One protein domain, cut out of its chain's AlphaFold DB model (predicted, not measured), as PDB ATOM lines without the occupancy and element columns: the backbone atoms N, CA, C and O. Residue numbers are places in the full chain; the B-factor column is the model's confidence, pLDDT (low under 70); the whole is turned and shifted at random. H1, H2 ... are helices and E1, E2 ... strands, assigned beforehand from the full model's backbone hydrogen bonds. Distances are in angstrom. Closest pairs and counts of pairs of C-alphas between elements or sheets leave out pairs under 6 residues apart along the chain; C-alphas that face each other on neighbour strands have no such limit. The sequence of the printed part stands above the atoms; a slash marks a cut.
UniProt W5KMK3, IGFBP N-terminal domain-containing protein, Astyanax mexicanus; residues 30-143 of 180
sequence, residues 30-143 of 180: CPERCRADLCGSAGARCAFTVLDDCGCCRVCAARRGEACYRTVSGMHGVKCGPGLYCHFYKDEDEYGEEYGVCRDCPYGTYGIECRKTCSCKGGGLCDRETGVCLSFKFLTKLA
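This is residues 30 to 143 of the 180 residues of the protein "IGFBP N-terminal domain-containing protein" of Astyanax mexicanus (UniProt W5KMK3). There is little regular structure: at one end a small hairpin, E1 and E2, and a three-stranded sheet sit among loops, while residues 105 to 136 lead to H1, which sticks out at the other end. The 114 printed residues have five named strands, then one named helix, with 27 residues in them, class mixed. The antiparallel sheet runs E3, E5, E4. The whole is loose, radius of gyration of the C-alphas 17.1 A, spanning 56 by 35 by 26 A.

After residues 30 to 48, find C-alpha 49 at (43.451, 3.118, -19.961), where E1, residues 49 to 51, begins. E2 is 58 to 60, E3 67 to 69. E4, 84 to 88, runs 12.5 A; E5, 99 to 104, 16.3 A. H1, 137 to 143, runs 10.6 A to (79.829, 11.678, -2.930).

Within hydrogen-bond range are N 68 and O 100 of E3 and E5, 2.9 A, N 85 and O 103 of hairpin E4 and E5, 2.9 A, and N 59 and O 50 of E1 and E2, 2.9 A. E2 and E3 are apart. H1 stands free, with 2 of 3 O i to N i+4 pairs within range.

The farthest C-alphas, Glu 32 and Leu 142, are 58.0 A apart. The printed part has no cut; links E3 to E4 and E5 to H1 are long. Look for pLDDT under 70 at 41 to 43, 92 to 93 and 137 to 143.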
ATOM      1  N   CYS A  30      36.707 -15.396 -24.217       84.19
ATOM      2  CA  CYS A  30      36.927 -14.330 -25.190       84.19
ATOM      3  C   CYS A  30      36.398 -14.707 -26.582       84.19
ATOM      4  O   CYS A  30      36.512 -15.864 -26.988       84.19
ATOM      5  N   PRO A  31      35.833 -13.750 -27.342       84.56
ATOM      6  CA  PRO A  31      35.428 -14.006 -28.716       84.56
ATOM      7  C   PRO A  31      36.650 -14.290 -29.600       84.56
ATOM      8  O   PRO A  31      37.681 -13.635 -29.472       84.56
ATOM      9  N   GLU A  32      36.495 -15.202 -30.566       83.94
ATOM     10  CA  GLU A  32      37.522 -15.556 -31.568       83.94
ATOM     11  C   GLU A  32      38.060 -14.340 -32.343       83.94
ATOM     12  O   GLU A  32      39.195 -14.327 -32.817       83.94
ATOM     13  N   ARG A  33      37.239 -13.289 -32.483       88.62
ATOM     14  CA  ARG A  33      37.619 -12.047 -33.155       88.62
ATOM     15  C   ARG A  33      37.252 -10.834 -32.317       88.62
ATOM     16  O   ARG A  33      36.108 -10.680 -31.896       88.62
ATOM     17  N   CYS A  34      38.211  -9.925 -32.174       88.88
ATOM     18  CA  CYS A  34      37.966  -8.630 -31.559       88.88
ATOM     19  C   CYS A  34      37.051  -7.768 -32.442       88.88
ATOM     20  O   CYS A  34      37.346  -7.515 -33.615       88.88
ATOM     21  N   ARG A  35      35.949  -7.303 -31.851       89.00
ATOM     22  CA  ARG A  35      35.004  -6.347 -32.434       89.00
ATOM     23  C   ARG A  35      35.033  -5.054 -31.626       89.00
ATOM     24  O   ARG A  35      34.251  -4.878 -30.698       89.00
ATOM     25  N   ALA A  36      35.972  -4.171 -31.967       85.69
ATOM     26  CA  ALA A  36      36.189  -2.912 -31.250       85.69
ATOM     27  C   ALA A  36      34.979  -1.958 -31.310       85.69
ATOM     28  O   ALA A  36      34.808  -1.126 -30.427       85.69
ATOM     29  N   ASP A  37      34.124  -2.109 -32.323       85.31
ATOM     30  CA  ASP A  37      32.838  -1.419 -32.474       85.31
ATOM     31  C   ASP A  37      31.839  -1.750 -31.357       85.31
ATOM     32  O   ASP A  37      30.966  -0.942 -31.054       85.31
ATOM     33  N   LEU A  38      31.977  -2.926 -30.741       84.44
ATOM     34  CA  LEU A  38      31.142  -3.370 -29.625       84.44
ATOM     35  C   LEU A  38      31.741  -3.017 -28.263       84.44
ATOM     36  O   LEU A  38      31.097  -3.244 -27.239       84.44
ATOM     37  N   CYS A  39      32.963  -2.483 -28.229       84.06
ATOM     38  CA  CYS A  39      33.541  -2.019 -26.982       84.06
ATOM     39  C   CYS A  39      32.731  -0.826 -26.478       84.06
ATOM     40  O   CYS A  39      32.624   0.203 -27.149       84.06
ATOM     41  N   GLY A  40      32.167  -0.962 -25.278       73.62
ATOM     42  CA  GLY A  40      31.578   0.170 -24.579       73.62
ATOM     43  C   GLY A  40      32.608   1.294 -24.424       73.62
ATOM     44  O   GLY A  40      33.800   1.031 -24.271       73.62
ATOM     45  N   SER A  41      32.123   2.540 -24.443       66.44
ATOM     46  CA  SER A  41      32.869   3.779 -24.142       66.44
ATOM     47  C   SER A  41      33.515   4.549 -25.288       66.44
ATOM     48  O   SER A  41      34.634   5.058 -25.170       66.44
ATOM     49  N   ALA A  42      32.732   4.839 -26.321       56.06
ATOM     50  CA  ALA A  42      32.933   6.059 -27.099       56.06
ATOM     51  C   ALA A  42      32.623   7.308 -26.231       56.06
ATOM     52  O   ALA A  42      31.573   7.923 -26.381       56.06
ATOM     53  N   GLY A  43      33.491   7.670 -25.273       63.97
ATOM     54  CA  GLY A  43      33.328   8.930 -24.523       63.97
ATOM     55  C   GLY A  43      33.953   9.047 -23.128       63.97
ATOM     56  O   GLY A  43      33.944  10.140 -22.565       63.97
ATOM     57  N   ALA A  44      34.513   7.981 -22.549       70.00
ATOM     58  CA  ALA A  44      35.083   8.060 -21.202       70.00
ATOM     59  C   ALA A  44      36.471   8.735 -21.203       70.00
ATOM     60  O   ALA A  44      37.420   8.249 -21.820       70.00
ATOM     61  N   ARG A  45      36.617   9.851 -20.475       85.06
ATOM     62  CA  ARG A  45      37.915  10.499 -20.218       85.06
ATOM     63  C   ARG A  45      38.598   9.845 -19.019       85.06
ATOM     64  O   ARG A  45      38.439  10.289 -17.886       85.06
ATOM     65  N   CYS A  46      39.351   8.781 -19.266       87.44
ATOM     66  CA  CYS A  46      40.111   8.097 -18.222       87.44
ATOM     67  C   CYS A  46      41.484   8.764 -18.021       87.44
ATOM     68  O   CYS A  46      42.123   9.158 -18.995       87.44
ATOM     69  N   ALA A  47      41.982   8.822 -16.780       88.00
ATOM     70  CA  ALA A  47      43.382   9.192 -16.533       88.00
ATOM     71  C   ALA A  47      44.347   8.130 -17.082       88.00
ATOM     72  O   ALA A  47      45.361   8.462 -17.685       88.00
ATOM     73  N   PHE A  48      43.982   6.856 -16.922       89.75
ATOM     74  CA  PHE A  48      44.702   5.721 -17.486       89.75
ATOM     75  C   PHE A  48      43.730   4.772 -18.172       89.75
ATOM     76  O   PHE A  48      42.601   4.574 -17.714       89.75
ATOM     77  N   THR A  49      44.186   4.174 -19.270       91.62
ATOM     78  CA  THR A  49      43.451   3.118 -19.961       91.62
ATOM     79  C   THR A  49      44.290   1.861 -20.052       91.62
ATOM     80  O   THR A  49      45.502   1.922 -20.266       91.62
ATOM     81  N   VAL A  50      43.625   0.723 -19.913       91.56
ATOM     82  CA  VAL A  50      44.212  -0.607 -20.060       91.56
ATOM     83  C   VAL A  50      43.372  -1.419 -21.027       91.56
ATOM     84  O   VAL A  50      42.242  -1.052 -21.349       91.56
ATOM     85  N   LEU A  51      43.960  -2.486 -21.544       90.69
ATOM     86  CA  LEU A  51      43.250  -3.443 -22.373       90.69
ATOM     87  C   LEU A  51      42.528  -4.434 -21.457       90.69
ATOM     88  O   LEU A  51      43.066  -4.791 -20.405       90.69
ATOM     89  N   ASP A  52      41.327  -4.845 -21.843       88.81
ATOM     90  CA  ASP A  52      40.617  -5.943 -21.195       88.81
ATOM     91  C   ASP A  52      41.401  -7.266 -21.297       88.81
ATOM     92  O   ASP A  52      42.412  -7.369 -22.002       88.81
ATOM     93  N   ASP A  53      40.952  -8.296 -20.583       87.12
ATOM     94  CA  ASP A  53      41.666  -9.581 -20.568       87.12
ATOM     95  C   ASP A  53      41.600 -10.327 -21.902       87.12
ATOM     96  O   ASP A  53      42.425 -11.200 -22.169       87.12
ATOM     97  N   CYS A  54      40.655  -9.943 -22.761       87.69
ATOM     98  CA  CYS A  54      40.530 -10.453 -24.118       87.69
ATOM     99  C   CYS A  54      41.441  -9.751 -25.124       87.69
ATOM    100  O   CYS A  54      41.497 -10.154 -26.287       87.69
ATOM    101  N   GLY A  55      42.167  -8.713 -24.714       88.25
ATOM    102  CA  GLY A  55      43.059  -8.005 -25.615       88.25
ATOM    103  C   GLY A  55      42.334  -7.119 -26.639       88.25
ATOM    104  O   GLY A  55      42.937  -6.742 -27.642       88.25
ATOM    105  N   CYS A  56      41.051  -6.816 -26.435       88.94
ATOM    106  CA  CYS A  56      40.195  -6.170 -27.423       88.94
ATOM    107  C   CYS A  56      39.798  -4.753 -27.015       88.94
ATOM    108  O   CYS A  56      40.112  -3.789 -27.721       88.94
ATOM    109  N   CYS A  57      39.122  -4.606 -25.875       87.44
ATOM    110  CA  CYS A  57      38.546  -3.329 -25.482       87.44
ATOM    111  C   CYS A  57      39.489  -2.514 -24.610       87.44
ATOM    112  O   CYS A  57      40.047  -2.996 -23.626       87.44
ATOM    113  N   ARG A  58      39.637  -1.231 -24.955       90.06
ATOM    114  CA  ARG A  58      40.330  -0.257 -24.115       90.06
ATOM    115  C   ARG A  58      39.356   0.274 -23.072       90.06
ATOM    116  O   ARG A  58      38.420   0.991 -23.408       90.06
ATOM    117  N   VAL A  59      39.618  -0.039 -21.814       89.62
ATOM    118  CA  VAL A  59      38.775   0.332 -20.677       89.62
ATOM    119  C   VAL A  59      39.505   1.311 -19.762       89.62
ATOM    120  O   VAL A  59      40.734   1.429 -19.799       89.62
ATOM    121  N   CYS A  60      38.758   2.042 -18.933       92.62
ATOM    122  CA  CYS A  60      39.371   2.853 -17.883       92.62
ATOM    123  C   CYS A  60      40.014   1.924 -16.859       92.62
ATOM    124  O   CYS A  60      39.400   0.938 -16.447       92.62
ATOM    125  N   ALA A  61      41.220   2.268 -16.431       93.56
ATOM    126  CA  ALA A  61      41.902   1.521 -15.394       93.56
ATOM    127  C   ALA A  61      41.432   1.945 -13.998       93.56
ATOM    128  O   ALA A  61      41.199   3.132 -13.758       93.56
ATOM    129  N   ALA A  62      41.358   0.977 -13.091       94.25
ATOM    130  CA  ALA A  62      41.213   1.200 -11.664       94.25
ATOM    131  C   ALA A  62      42.479   1.861 -11.092       94.25
ATOM    132  O   ALA A  62      43.611   1.537 -11.481       94.25
ATOM    133  N   ARG A  63      42.281   2.793 -10.164       94.81
ATOM    134  CA  ARG A  63      43.327   3.511  -9.430       94.81
ATOM    135  C   ARG A  63      43.757   2.735  -8.190       94.81
ATOM    136  O   ARG A  63      43.113   1.785  -7.759       94.81
ATOM    137  N   ARG A  64      44.852   3.178  -7.569       96.06
ATOM    138  CA  ARG A  64      45.302   2.656  -6.274       96.06
ATOM    139  C   ARG A  64      44.172   2.764  -5.244       96.06
ATOM    140  O   ARG A  64      43.628   3.848  -5.055       96.06
ATOM    141  N   GLY A  65      43.870   1.663  -4.564       95.19
ATOM    142  CA  GLY A  65      42.797   1.594  -3.570       95.19
ATOM    143  C   GLY A  65      41.408   1.281  -4.135       95.19
ATOM    144  O   GLY A  65      40.522   0.957  -3.353       95.19
ATOM    145  N   GLU A  66      41.210   1.327  -5.456       94.62
ATOM    146  CA  GLU A  66      39.944   0.922  -6.076       94.62
ATOM    147  C   GLU A  66      39.845  -0.604  -6.191       94.62
ATOM    148  O   GLU A  66      40.858  -1.318  -6.190       94.62
ATOM    149  N   ALA A  67      38.605  -1.092  -6.271       92.25
ATOM    150  CA  ALA A  67      38.309  -2.507  -6.429       92.25
ATOM    151  C   ALA A  67      38.801  -3.030  -7.784       92.25
ATOM    152  O   ALA A  67      38.807  -2.323  -8.793       92.25
ATOM    153  N   CYS A  68      39.202  -4.293  -7.806       92.25
ATOM    154  CA  CYS A  68      39.609  -4.983  -9.017       92.25
ATOM    155  C   CYS A  68      39.158  -6.436  -8.992       92.25
ATOM    156  O   CYS A  68      38.973  -7.026  -7.930       92.25
ATOM    157  N   TYR A  69      39.008  -7.003 -10.181       88.38
ATOM    158  CA  TYR A  69      38.527  -8.364 -10.377       88.38
ATOM    159  C   TYR A  69      39.534  -9.158 -11.199       88.38
ATOM    160  O   TYR A  69      40.367  -8.588 -11.912       88.38
ATOM    161  N   ARG A  70      39.464 -10.488 -11.101       82.94
ATOM    162  CA  ARG A  70      40.334 -11.372 -11.887       82.94
ATOM    163  C   ARG A  70      40.086 -11.269 -13.378       82.94
ATOM    164  O   ARG A  70      41.050 -11.251 -14.131       82.94
ATOM    165  N   THR A  71      38.816 -11.250 -13.774       79.00
ATOM    166  CA  THR A  71      38.403 -11.306 -15.174       79.00
ATOM    167  C   THR A  71      37.560 -10.102 -15.532       79.00
ATOM    168  O   THR A  71      36.474  -9.914 -14.992       79.00
ATOM    169  N   VAL A  72      38.045  -9.304 -16.470       72.06
ATOM    170  CA  VAL A  72      37.384  -8.092 -16.939       72.06
ATOM    171  C   VAL A  72      37.301  -8.154 -18.457       72.06
ATOM    172  O   VAL A  72      38.320  -8.049 -19.137       72.06
ATOM    173  N   SER A  73      36.084  -8.290 -18.991       78.44
ATOM    174  CA  SER A  73      35.805  -8.179 -20.427       78.44
ATOM    175  C   SER A  73      34.974  -6.920 -20.673       78.44
ATOM    176  O   SER A  73      33.838  -6.827 -20.214       78.44
ATOM    177  N   GLY A  74      35.560  -5.909 -21.321       73.12
ATOM    178  CA  GLY A  74      34.854  -4.673 -21.687       73.12
ATOM    179  C   GLY A  74      34.338  -3.775 -20.545       73.12
ATOM    180  O   GLY A  74      33.604  -2.831 -20.831       73.12
ATOM    181  N   MET A  75      34.700  -4.012 -19.276       80.06
ATOM    182  CA  MET A  75      34.250  -3.190 -18.137       80.06
ATOM    183  C   MET A  75      35.301  -2.166 -17.679       80.06
ATOM    184  O   MET A  75      36.501  -2.441 -17.643       80.06
ATOM    185  N   HIS A  76      34.840  -0.977 -17.286       84.94
ATOM    186  CA  HIS A  76      35.674   0.125 -16.795       84.94
ATOM    187  C   HIS A  76      35.921   0.020 -15.289       84.94
ATOM    188  O   HIS A  76      35.036  -0.381 -14.545       84.94
ATOM    189  N   GLY A  77      37.101   0.450 -14.836       86.25
ATOM    190  CA  GLY A  77      37.378   0.670 -13.412       86.25
ATOM    191  C   GLY A  77      37.542  -0.603 -12.586       86.25
ATOM    192  O   GLY A  77      37.501  -0.537 -11.369       86.25
ATOM    193  N   VAL A  78      37.732  -1.749 -13.237       88.88
ATOM    194  CA  VAL A  78      37.850  -3.060 -12.574       88.88
ATOM    195  C   VAL A  78      39.171  -3.776 -12.880       88.88
ATOM    196  O   VAL A  78      39.463  -4.820 -12.299       88.88
ATOM    197  N   LYS A  79      40.010  -3.196 -13.750       92.81
ATOM    198  CA  LYS A  79      41.379  -3.658 -14.030       92.81
ATOM    199  C   LYS A  79      42.386  -2.591 -13.621       92.81
ATOM    200  O   LYS A  79      42.291  -1.453 -14.074       92.81
ATOM    201  N   CYS A  80      43.355  -2.955 -12.788       95.12
ATOM    202  CA  CYS A  80      44.349  -2.014 -12.276       95.12
ATOM    203  C   CYS A  80      45.200  -1.380 -13.385       95.12
ATOM    204  O   CYS A  80      45.549  -2.025 -14.378       95.12
ATOM    205  N   GLY A  81      45.538  -0.104 -13.196       95.12
ATOM    206  CA  GLY A  81      46.406   0.646 -14.101       95.12
ATOM    207  C   GLY A  81      47.887   0.243 -14.057       95.12
ATOM    208  O   GLY A  81      48.286  -0.641 -13.297       95.12
ATOM    209  N   PRO A  82      48.726   0.895 -14.881       96.19
ATOM    210  CA  PRO A  82      50.181   0.753 -14.820       96.19
ATOM    211  C   PRO A  82      50.730   1.010 -13.423       96.19
ATOM    212  O   PRO A  82      50.242   1.880 -12.712       96.19
ATOM    213  N   GLY A  83      51.742   0.236 -13.031       96.88
ATOM    214  CA  GLY A  83      52.362   0.347 -11.712       96.88
ATOM    215  C   GLY A  83      51.528  -0.207 -10.570       96.88
ATOM    216  O   GLY A  83      51.961  -0.114  -9.421       96.88
ATOM    217  N   LEU A  84      50.389  -0.828 -10.879       96.88
ATOM    218  CA  LEU A  84      49.504  -1.462  -9.923       96.88
ATOM    219  C   LEU A  84      49.295  -2.945 -10.271       96.88
ATOM    220  O   LEU A  84      49.314  -3.352 -11.436       96.88
ATOM    221  N   TYR A  85      49.036  -3.748  -9.243       95.44
ATOM    222  CA  TYR A  85      48.517  -5.107  -9.363       95.44
ATOM    223  C   TYR A  85      47.257  -5.265  -8.517       95.44
ATOM    224  O   TYR A  85      47.058  -4.546  -7.536       95.44
ATOM    225  N   CYS A  86      46.408  -6.216  -8.901       94.50
ATOM    226  CA  CYS A  86      45.242  -6.560  -8.104       94.50
ATOM    227  C   CYS A  86      45.669  -7.464  -6.945       94.50
ATOM    228  O   CYS A  86      46.132  -8.585  -7.166       94.50
ATOM    229  N   HIS A  87      45.557  -6.960  -5.718       94.56
ATOM    230  CA  HIS A  87      45.773  -7.750  -4.515       94.56
ATOM    231  C   HIS A  87      44.439  -8.356  -4.088       94.56
ATOM    232  O   HIS A  87      43.608  -7.666  -3.491       94.56
ATOM    233  N   PHE A  88      44.242  -9.628  -4.414       90.38
ATOM    234  CA  PHE A  88      43.019 -10.348  -4.085       90.38
ATOM    235  C   PHE A  88      42.908 -10.654  -2.593       90.38
ATOM    236  O   PHE A  88      43.913 -10.896  -1.913       90.38
ATOM    237  N   TYR A  89      41.680 -10.624  -2.088       85.19
ATOM    238  CA  TYR A  89      41.366 -11.143  -0.764       85.19
ATOM    239  C   TYR A  89      41.162 -12.660  -0.835       85.19
ATOM    240  O   TYR A  89      40.920 -13.214  -1.902       85.19
ATOM    241  N   LYS A  90      41.330 -13.345   0.302       71.75
ATOM    242  CA  LYS A  90      41.089 -14.797   0.391       71.75
ATOM    243  C   LYS A  90      39.605 -15.142   0.506       71.75
ATOM    244  O   LYS A  90      39.262 -16.315   0.409       71.75
ATOM    245  N   ASP A  91      38.779 -14.134   0.747       70.81
ATOM    246  CA  ASP A  91      37.344 -14.267   0.900       70.81
ATOM    247  C   ASP A  91      36.690 -14.006  -0.459       70.81
ATOM    248  O   ASP A  91      37.030 -13.041  -1.149       70.81
ATOM    249  N   GLU A  92      35.783 -14.891  -0.850       69.06
ATOM    250  CA  GLU A  92      34.883 -14.659  -1.975       69.06
ATOM    251  C   GLU A  92      33.760 -13.727  -1.500       69.06
ATOM    252  O   GLU A  92      33.381 -13.749  -0.322       69.06
ATOM    253  N   ASP A  93      33.246 -12.867  -2.377       66.56
ATOM    254  CA  ASP A  93      32.055 -12.093  -2.033       66.56
ATOM    255  C   ASP A  93      30.819 -13.002  -1.865       66.56
ATOM    256  O   ASP A  93      30.864 -14.215  -2.074       66.56
ATOM    257  N   GLU A  94      29.681 -12.424  -1.473       71.12
ATOM    258  CA  GLU A  94      28.415 -13.161  -1.306       71.12
ATOM    259  C   GLU A  94      27.964 -13.890  -2.592       71.12
ATOM    260  O   GLU A  94      27.124 -14.789  -2.542       71.12
ATOM    261  N   TYR A  95      28.548 -13.538  -3.741       71.06
ATOM    262  CA  TYR A  95      28.282 -14.128  -5.046       71.06
ATOM    263  C   TYR A  95      29.349 -15.142  -5.488       71.06
ATOM    264  O   TYR A  95      29.220 -15.714  -6.572       71.06
ATOM    265  N   GLY A  96      30.360 -15.419  -4.657       70.62
ATOM    266  CA  GLY A  96      31.444 -16.346  -4.981       70.62
ATOM    267  C   GLY A  96      32.490 -15.755  -5.934       70.62
ATOM    268  O   GLY A  96      33.276 -16.503  -6.517       70.62
ATOM    269  N   GLU A  97      32.499 -14.436  -6.152       71.31
ATOM    270  CA  GLU A  97      33.490 -13.780  -6.999       71.31
ATOM    271  C   GLU A  97      34.694 -13.326  -6.170       71.31
ATOM    272  O   GLU A  97      34.579 -12.690  -5.117       71.31
ATOM    273  N   GLU A  98      35.896 -13.638  -6.660       80.12
ATOM    274  CA  GLU A  98      37.113 -13.146  -6.027       80.12
ATOM    275  C   GLU A  98      37.415 -11.723  -6.487       80.12
ATOM    276  O   GLU A  98      37.773 -11.467  -7.647       80.12
ATOM    277  N   TYR A  99      37.326 -10.805  -5.533       87.12
ATOM    278  CA  TYR A  99      37.664  -9.407  -5.710       87.12
ATOM    279  C   TYR A  99      38.930  -9.047  -4.927       87.12
ATOM    280  O   TYR A  99      39.396  -9.737  -4.015       87.12
ATOM    281  N   GLY A 100      39.529  -7.934  -5.314       92.25
ATOM    282  CA  GLY A 100      40.722  -7.401  -4.687       92.25
ATOM    283  C   GLY A 100      40.740  -5.887  -4.697       92.25
ATOM    284  O   GLY A 100      39.775  -5.224  -5.078       92.25
ATOM    285  N   VAL A 101      41.880  -5.340  -4.292       94.56
ATOM    286  CA  VAL A 101      42.153  -3.902  -4.341       94.56
ATOM    287  C   VAL A 101      43.456  -3.652  -5.085       94.56
ATOM    288  O   VAL A 101      44.448  -4.357  -4.882       94.56
ATOM    289  N   CYS A 102      43.481  -2.620  -5.926       96.75
ATOM    290  CA  CYS A 102      44.690  -2.240  -6.641       96.75
ATOM    291  C   CYS A 102      45.753  -1.691  -5.683       96.75
ATOM    292  O   CYS A 102      45.562  -0.664  -5.020       96.75
ATOM    293  N   ARG A 103      46.902  -2.365  -5.639       97.56
ATOM    294  CA  ARG A 103      48.075  -2.005  -4.834       97.56
ATOM    295  C   ARG A 103      49.262  -1.723  -5.734       97.56
ATOM    296  O   ARG A 103      49.339  -2.235  -6.846       97.56
ATOM    297  N   ASP A 104      50.186  -0.903  -5.254       97.69
ATOM    298  CA  ASP A 104      51.371  -0.562  -6.027       97.69
ATOM    299  C   ASP A 104      52.289  -1.763  -6.233       97.69
ATOM    300  O   ASP A 104      52.467  -2.581  -5.331       97.69
ATOM    301  N   CYS A 105      52.941  -1.821  -7.391       97.44
ATOM    302  CA  CYS A 105      53.905  -2.865  -7.692       97.44
ATOM    303  C   CYS A 105      55.006  -2.982  -6.634       97.44
ATOM    304  O   CYS A 105      55.491  -1.963  -6.127       97.44
ATOM    305  N   PRO A 106      55.458  -4.210  -6.323       95.88
ATOM    306  CA  PRO A 106      56.612  -4.389  -5.465       95.88
ATOM    307  C   PRO A 106      57.849  -3.742  -6.096       95.88
ATOM    308  O   PRO A 106      57.977  -3.625  -7.322       95.88
ATOM    309  N   TYR A 107      58.778  -3.312  -5.245       93.75
ATOM    310  CA  TYR A 107      60.035  -2.725  -5.700       93.75
ATOM    311  C   TYR A 107      60.771  -3.665  -6.659       93.75
ATOM    312  O   TYR A 107      60.832  -4.872  -6.439       93.75
ATOM    313  N   GLY A 108      61.327  -3.097  -7.730       93.44
ATOM    314  CA  GLY A 108      62.004  -3.868  -8.774       93.44
ATOM    315  C   GLY A 108      61.088  -4.349  -9.902       93.44
ATOM    316  O   GLY A 108      61.594  -4.930 -10.858       93.44
ATOM    317  N   THR A 109      59.782  -4.071  -9.850       96.44
ATOM    318  CA  THR A 109      58.833  -4.403 -10.926       96.44
ATOM    319  C   THR A 109      58.007  -3.196 -11.366       96.44
ATOM    320  O   THR A 109      57.857  -2.230 -10.617       96.44
ATOM    321  N   TYR A 110      57.498  -3.234 -12.598       97.19
ATOM    322  CA  TYR A 110      56.736  -2.142 -13.197       97.19
ATOM    323  C   TYR A 110      55.733  -2.629 -14.258       97.19
ATOM    324  O   TYR A 110      55.756  -3.783 -14.702       97.19
ATOM    325  N   GLY A 111      54.863  -1.718 -14.697       95.19
ATOM    326  CA  GLY A 111      53.860  -1.950 -15.737       95.19
ATOM    327  C   GLY A 111      52.555  -2.555 -15.212       95.19
ATOM    328  O   GLY A 111      52.291  -2.551 -14.013       95.19
ATOM    329  N   ILE A 112      51.712  -3.044 -16.127       92.81
ATOM    330  CA  ILE A 112      50.432  -3.687 -15.786       92.81
ATOM    331  C   ILE A 112      50.704  -4.996 -15.048       92.81
ATOM    332  O   ILE A 112      51.504  -5.807 -15.527       92.81
ATOM    333  N   GLU A 113      50.043  -5.196 -13.905       92.62
ATOM    334  CA  GLU A 113      50.199  -6.392 -13.063       92.62
ATOM    335  C   GLU A 113      51.661  -6.685 -12.689       92.62
ATOM    336  O   GLU A 113      52.022  -7.824 -12.394       92.62
ATOM    337  N   CYS A 114      52.526  -5.667 -12.734       95.56
ATOM    338  CA  CYS A 114      53.933  -5.775 -12.359       95.56
ATOM    339  C   CYS A 114      54.714  -6.842 -13.146       95.56
ATOM    340  O   CYS A 114      55.685  -7.412 -12.653       95.56
ATOM    341  N   ARG A 115      54.297  -7.126 -14.388       95.06
ATOM    342  CA  ARG A 115      54.878  -8.199 -15.215       95.06
ATOM    343  C   ARG A 115      56.291  -7.899 -15.727       95.06
ATOM    344  O   ARG A 115      56.924  -8.787 -16.293       95.06
ATOM    345  N   LYS A 116      56.778  -6.662 -15.595       95.94
ATOM    346  CA  LYS A 116      58.105  -6.250 -16.071       95.94
ATOM    347  C   LYS A 116      59.043  -5.998 -14.896       95.94
ATOM    348  O   LYS A 116      58.616  -5.485 -13.868       95.94
ATOM    349  N   THR A 117      60.328  -6.289 -15.077       95.62
ATOM    350  CA  THR A 117      61.370  -6.103 -14.054       95.62
ATOM    351  C   THR A 117      62.229  -4.881 -14.373       95.62
ATOM    352  O   THR A 117      62.641  -4.694 -15.520       95.62
ATOM    353  N   CYS A 118      62.520  -4.051 -13.371       95.25
ATOM    354  CA  CYS A 118      63.425  -2.909 -13.498       95.25
ATOM    355  C   CYS A 118      64.837  -3.369 -13.915       95.25
ATOM    356  O   CYS A 118      65.359  -4.343 -13.376       95.25
ATOM    357  N   SER A 119      65.498  -2.627 -14.809       93.88
ATOM    358  CA  SER A 119      66.886  -2.889 -15.237       93.88
ATOM    359  C   SER A 119      67.773  -1.656 -15.034       93.88
ATOM    360  O   SER A 119      68.421  -1.143 -15.946       93.88
ATOM    361  N   CYS A 120      67.754  -1.117 -13.816       93.06
ATOM    362  CA  CYS A 120      68.530   0.069 -13.467       93.06
ATOM    363  C   CYS A 120      69.941  -0.297 -13.018       93.06
ATOM    364  O   CYS A 120      70.146  -1.226 -12.234       93.06
ATOM    365  N   LYS A 121      70.931   0.468 -13.491       88.69
ATOM    366  CA  LYS A 121      72.333   0.299 -13.085       88.69
ATOM    367  C   LYS A 121      72.467   0.429 -11.565       88.69
ATOM    368  O   LYS A 121      71.860   1.310 -10.962       88.69
ATOM    369  N   GLY A 122      73.271  -0.449 -10.965       82.81
ATOM    370  CA  GLY A 122      73.556  -0.426  -9.526       82.81
ATOM    371  C   GLY A 122      72.362  -0.764  -8.628       82.81
ATOM    372  O   GLY A 122      72.359  -0.352  -7.475       82.81
ATOM    373  N   GLY A 123      71.338  -1.459  -9.142       81.25
ATOM    374  CA  GLY A 123      70.153  -1.811  -8.349       81.25
ATOM    375  C   GLY A 123      69.258  -0.613  -8.017       81.25
ATOM    376  O   GLY A 123      68.522  -0.647  -7.035       81.25
ATOM    377  N   GLY A 124      69.337   0.459  -8.813       85.62
ATOM    378  CA  GLY A 124      68.518   1.653  -8.623       85.62
ATOM    379  C   GLY A 124      67.013   1.377  -8.719       85.62
ATOM    380  O   GLY A 124      66.570   0.429  -9.368       85.62
ATOM    381  N   LEU A 125      66.216   2.243  -8.092       90.56
ATOM    382  CA  LEU A 125      64.759   2.171  -8.168       90.56
ATOM    383  C   LEU A 125      64.268   2.634  -9.547       90.56
ATOM    384  O   LEU A 125      64.765   3.629 -10.077       90.56
ATOM    385  N   CYS A 126      63.275   1.942 -10.106       94.44
ATOM    386  CA  CYS A 126      62.559   2.401 -11.291       94.44
ATOM    387  C   CYS A 126      61.134   2.847 -10.957       94.44
ATOM    388  O   CYS A 126      60.531   2.382  -9.988       94.44
ATOM    389  N   ASP A 127      60.624   3.776 -11.758       95.75
ATOM    390  CA  ASP A 127      59.234   4.201 -11.739       95.75
ATOM    391  C   ASP A 127      58.309   3.007 -12.029       95.75
ATOM    392  O   ASP A 127      58.520   2.264 -12.989       95.75
ATOM    393  N   ARG A 128      57.288   2.806 -11.187       96.56
ATOM    394  CA  ARG A 128      56.429   1.611 -11.240       96.56
ATOM    395  C   ARG A 128      55.508   1.609 -12.463       96.56
ATOM    396  O   ARG A 128      55.112   0.539 -12.918       96.56
ATOM    397  N   GLU A 129      55.186   2.766 -13.032       95.62
ATOM    398  CA  GLU A 129      54.316   2.854 -14.207       95.62
ATOM    399  C   GLU A 129      55.110   2.633 -15.502       95.62
ATOM    400  O   GLU A 129      54.739   1.814 -16.348       95.62
ATOM    401  N   THR A 130      56.232   3.337 -15.638       95.06
ATOM    402  CA  THR A 130      56.999   3.470 -16.885       95.06
ATOM    403  C   THR A 130      58.238   2.580 -16.949       95.06
ATOM    404  O   THR A 130      58.691   2.242 -18.043       95.06
ATOM    405  N   GLY A 131      58.800   2.196 -15.802       94.94
ATOM    406  CA  GLY A 131      60.071   1.479 -15.707       94.94
ATOM    407  C   GLY A 131      61.311   2.365 -15.837       94.94
ATOM    408  O   GLY A 131      62.429   1.849 -15.865       94.94
ATOM    409  N   VAL A 132      61.149   3.690 -15.923       95.44
ATOM    410  CA  VAL A 132      62.272   4.630 -16.035       95.44
ATOM    411  C   VAL A 132      63.054   4.675 -14.724       95.44
ATOM    412  O   VAL A 132      62.483   4.790 -13.642       95.44
ATOM    413  N   CYS A 133      64.380   4.595 -14.813       93.81
ATOM    414  CA  CYS A 133      65.243   4.624 -13.638       93.81
ATOM    415  C   CYS A 133      65.225   5.989 -12.960       93.81
ATOM    416  O   CYS A 133      65.559   7.014 -13.560       93.81
ATOM    417  N   LEU A 134      64.893   5.984 -11.675       90.25
ATOM    418  CA  LEU A 134      64.900   7.175 -10.851       90.25
ATOM    419  C   LEU A 134      66.351   7.543 -10.535       90.25
ATOM    420  O   LEU A 134      67.109   6.766  -9.957       90.25
ATOM    421  N   SER A 135      66.754   8.746 -10.938       83.81
ATOM    422  CA  SER A 135      68.078   9.284 -10.629       83.81
ATOM    423  C   SER A 135      68.007  10.111  -9.352       83.81
ATOM    424  O   SER A 135      67.567  11.262  -9.371       83.81
ATOM    425  N   PHE A 136      68.471   9.553  -8.234       75.56
ATOM    426  CA  PHE A 136      68.586  10.298  -6.982       75.56
ATOM    427  C   PHE A 136      69.786  11.248  -7.048       75.56
ATOM    428  O   PHE A 136      70.880  10.943  -6.574       75.56
ATOM    429  N   LYS A 137      69.576  12.442  -7.618       68.25
ATOM    430  CA  LYS A 137      70.601  13.502  -7.723       68.25
ATOM    431  C   LYS A 137      71.138  13.990  -6.363       68.25
ATOM    432  O   LYS A 137      72.113  14.740  -6.317       68.25
ATOM    433  N   PHE A 138      70.531  13.569  -5.253       59.56
ATOM    434  CA  PHE A 138      71.000  13.882  -3.903       59.56
ATOM    435  C   PHE A 138      72.217  13.049  -3.472       59.56
ATOM    436  O   PHE A 138      73.109  13.591  -2.822       59.56
ATOM    437  N   LEU A 139      72.340  11.785  -3.897       59.78
ATOM    438  CA  LEU A 139      73.491  10.945  -3.526       59.78
ATOM    439  C   LEU A 139      74.783  11.382  -4.233       59.78
ATOM    440  O   LEU A 139      75.870  11.296  -3.665       59.78
ATOM    441  N   THR A 140      74.668  11.951  -5.434       56.81
ATOM    442  CA  THR A 140      75.807  12.524  -6.167       56.81
ATOM    443  C   THR A 140      76.393  13.768  -5.495       56.81
ATOM    444  O   THR A 140      77.582  14.030  -5.647       56.81
ATOM    445  N   LYS A 141      75.607  14.515  -4.704       50.66
ATOM    446  CA  LYS A 141      76.137  15.641  -3.914       50.66
ATOM    447  C   LYS A 141      76.883  15.181  -2.663       50.66
ATOM    448  O   LYS A 141      77.848  15.832  -2.278       50.66
ATOM    449  N   LEU A 142      76.484  14.062  -2.055       57.22
ATOM    450  CA  LEU A 142      77.161  13.535  -0.866       57.22
ATOM    451  C   LEU A 142      78.481  12.828  -1.213       57.22
ATOM    452  O   LEU A 142      79.433  12.903  -0.441       57.22
ATOM    453  N   ALA A 143      78.575  12.223  -2.403       57.06
ATOM    454  CA  ALA A 143      79.829  11.678  -2.930       57.06
ATOM    455  C   ALA A 143      80.852  12.776  -3.284       57.06
ATOM    456  O   ALA A 143      82.043  12.598  -3.043       57.06
TER     457      ALA A 143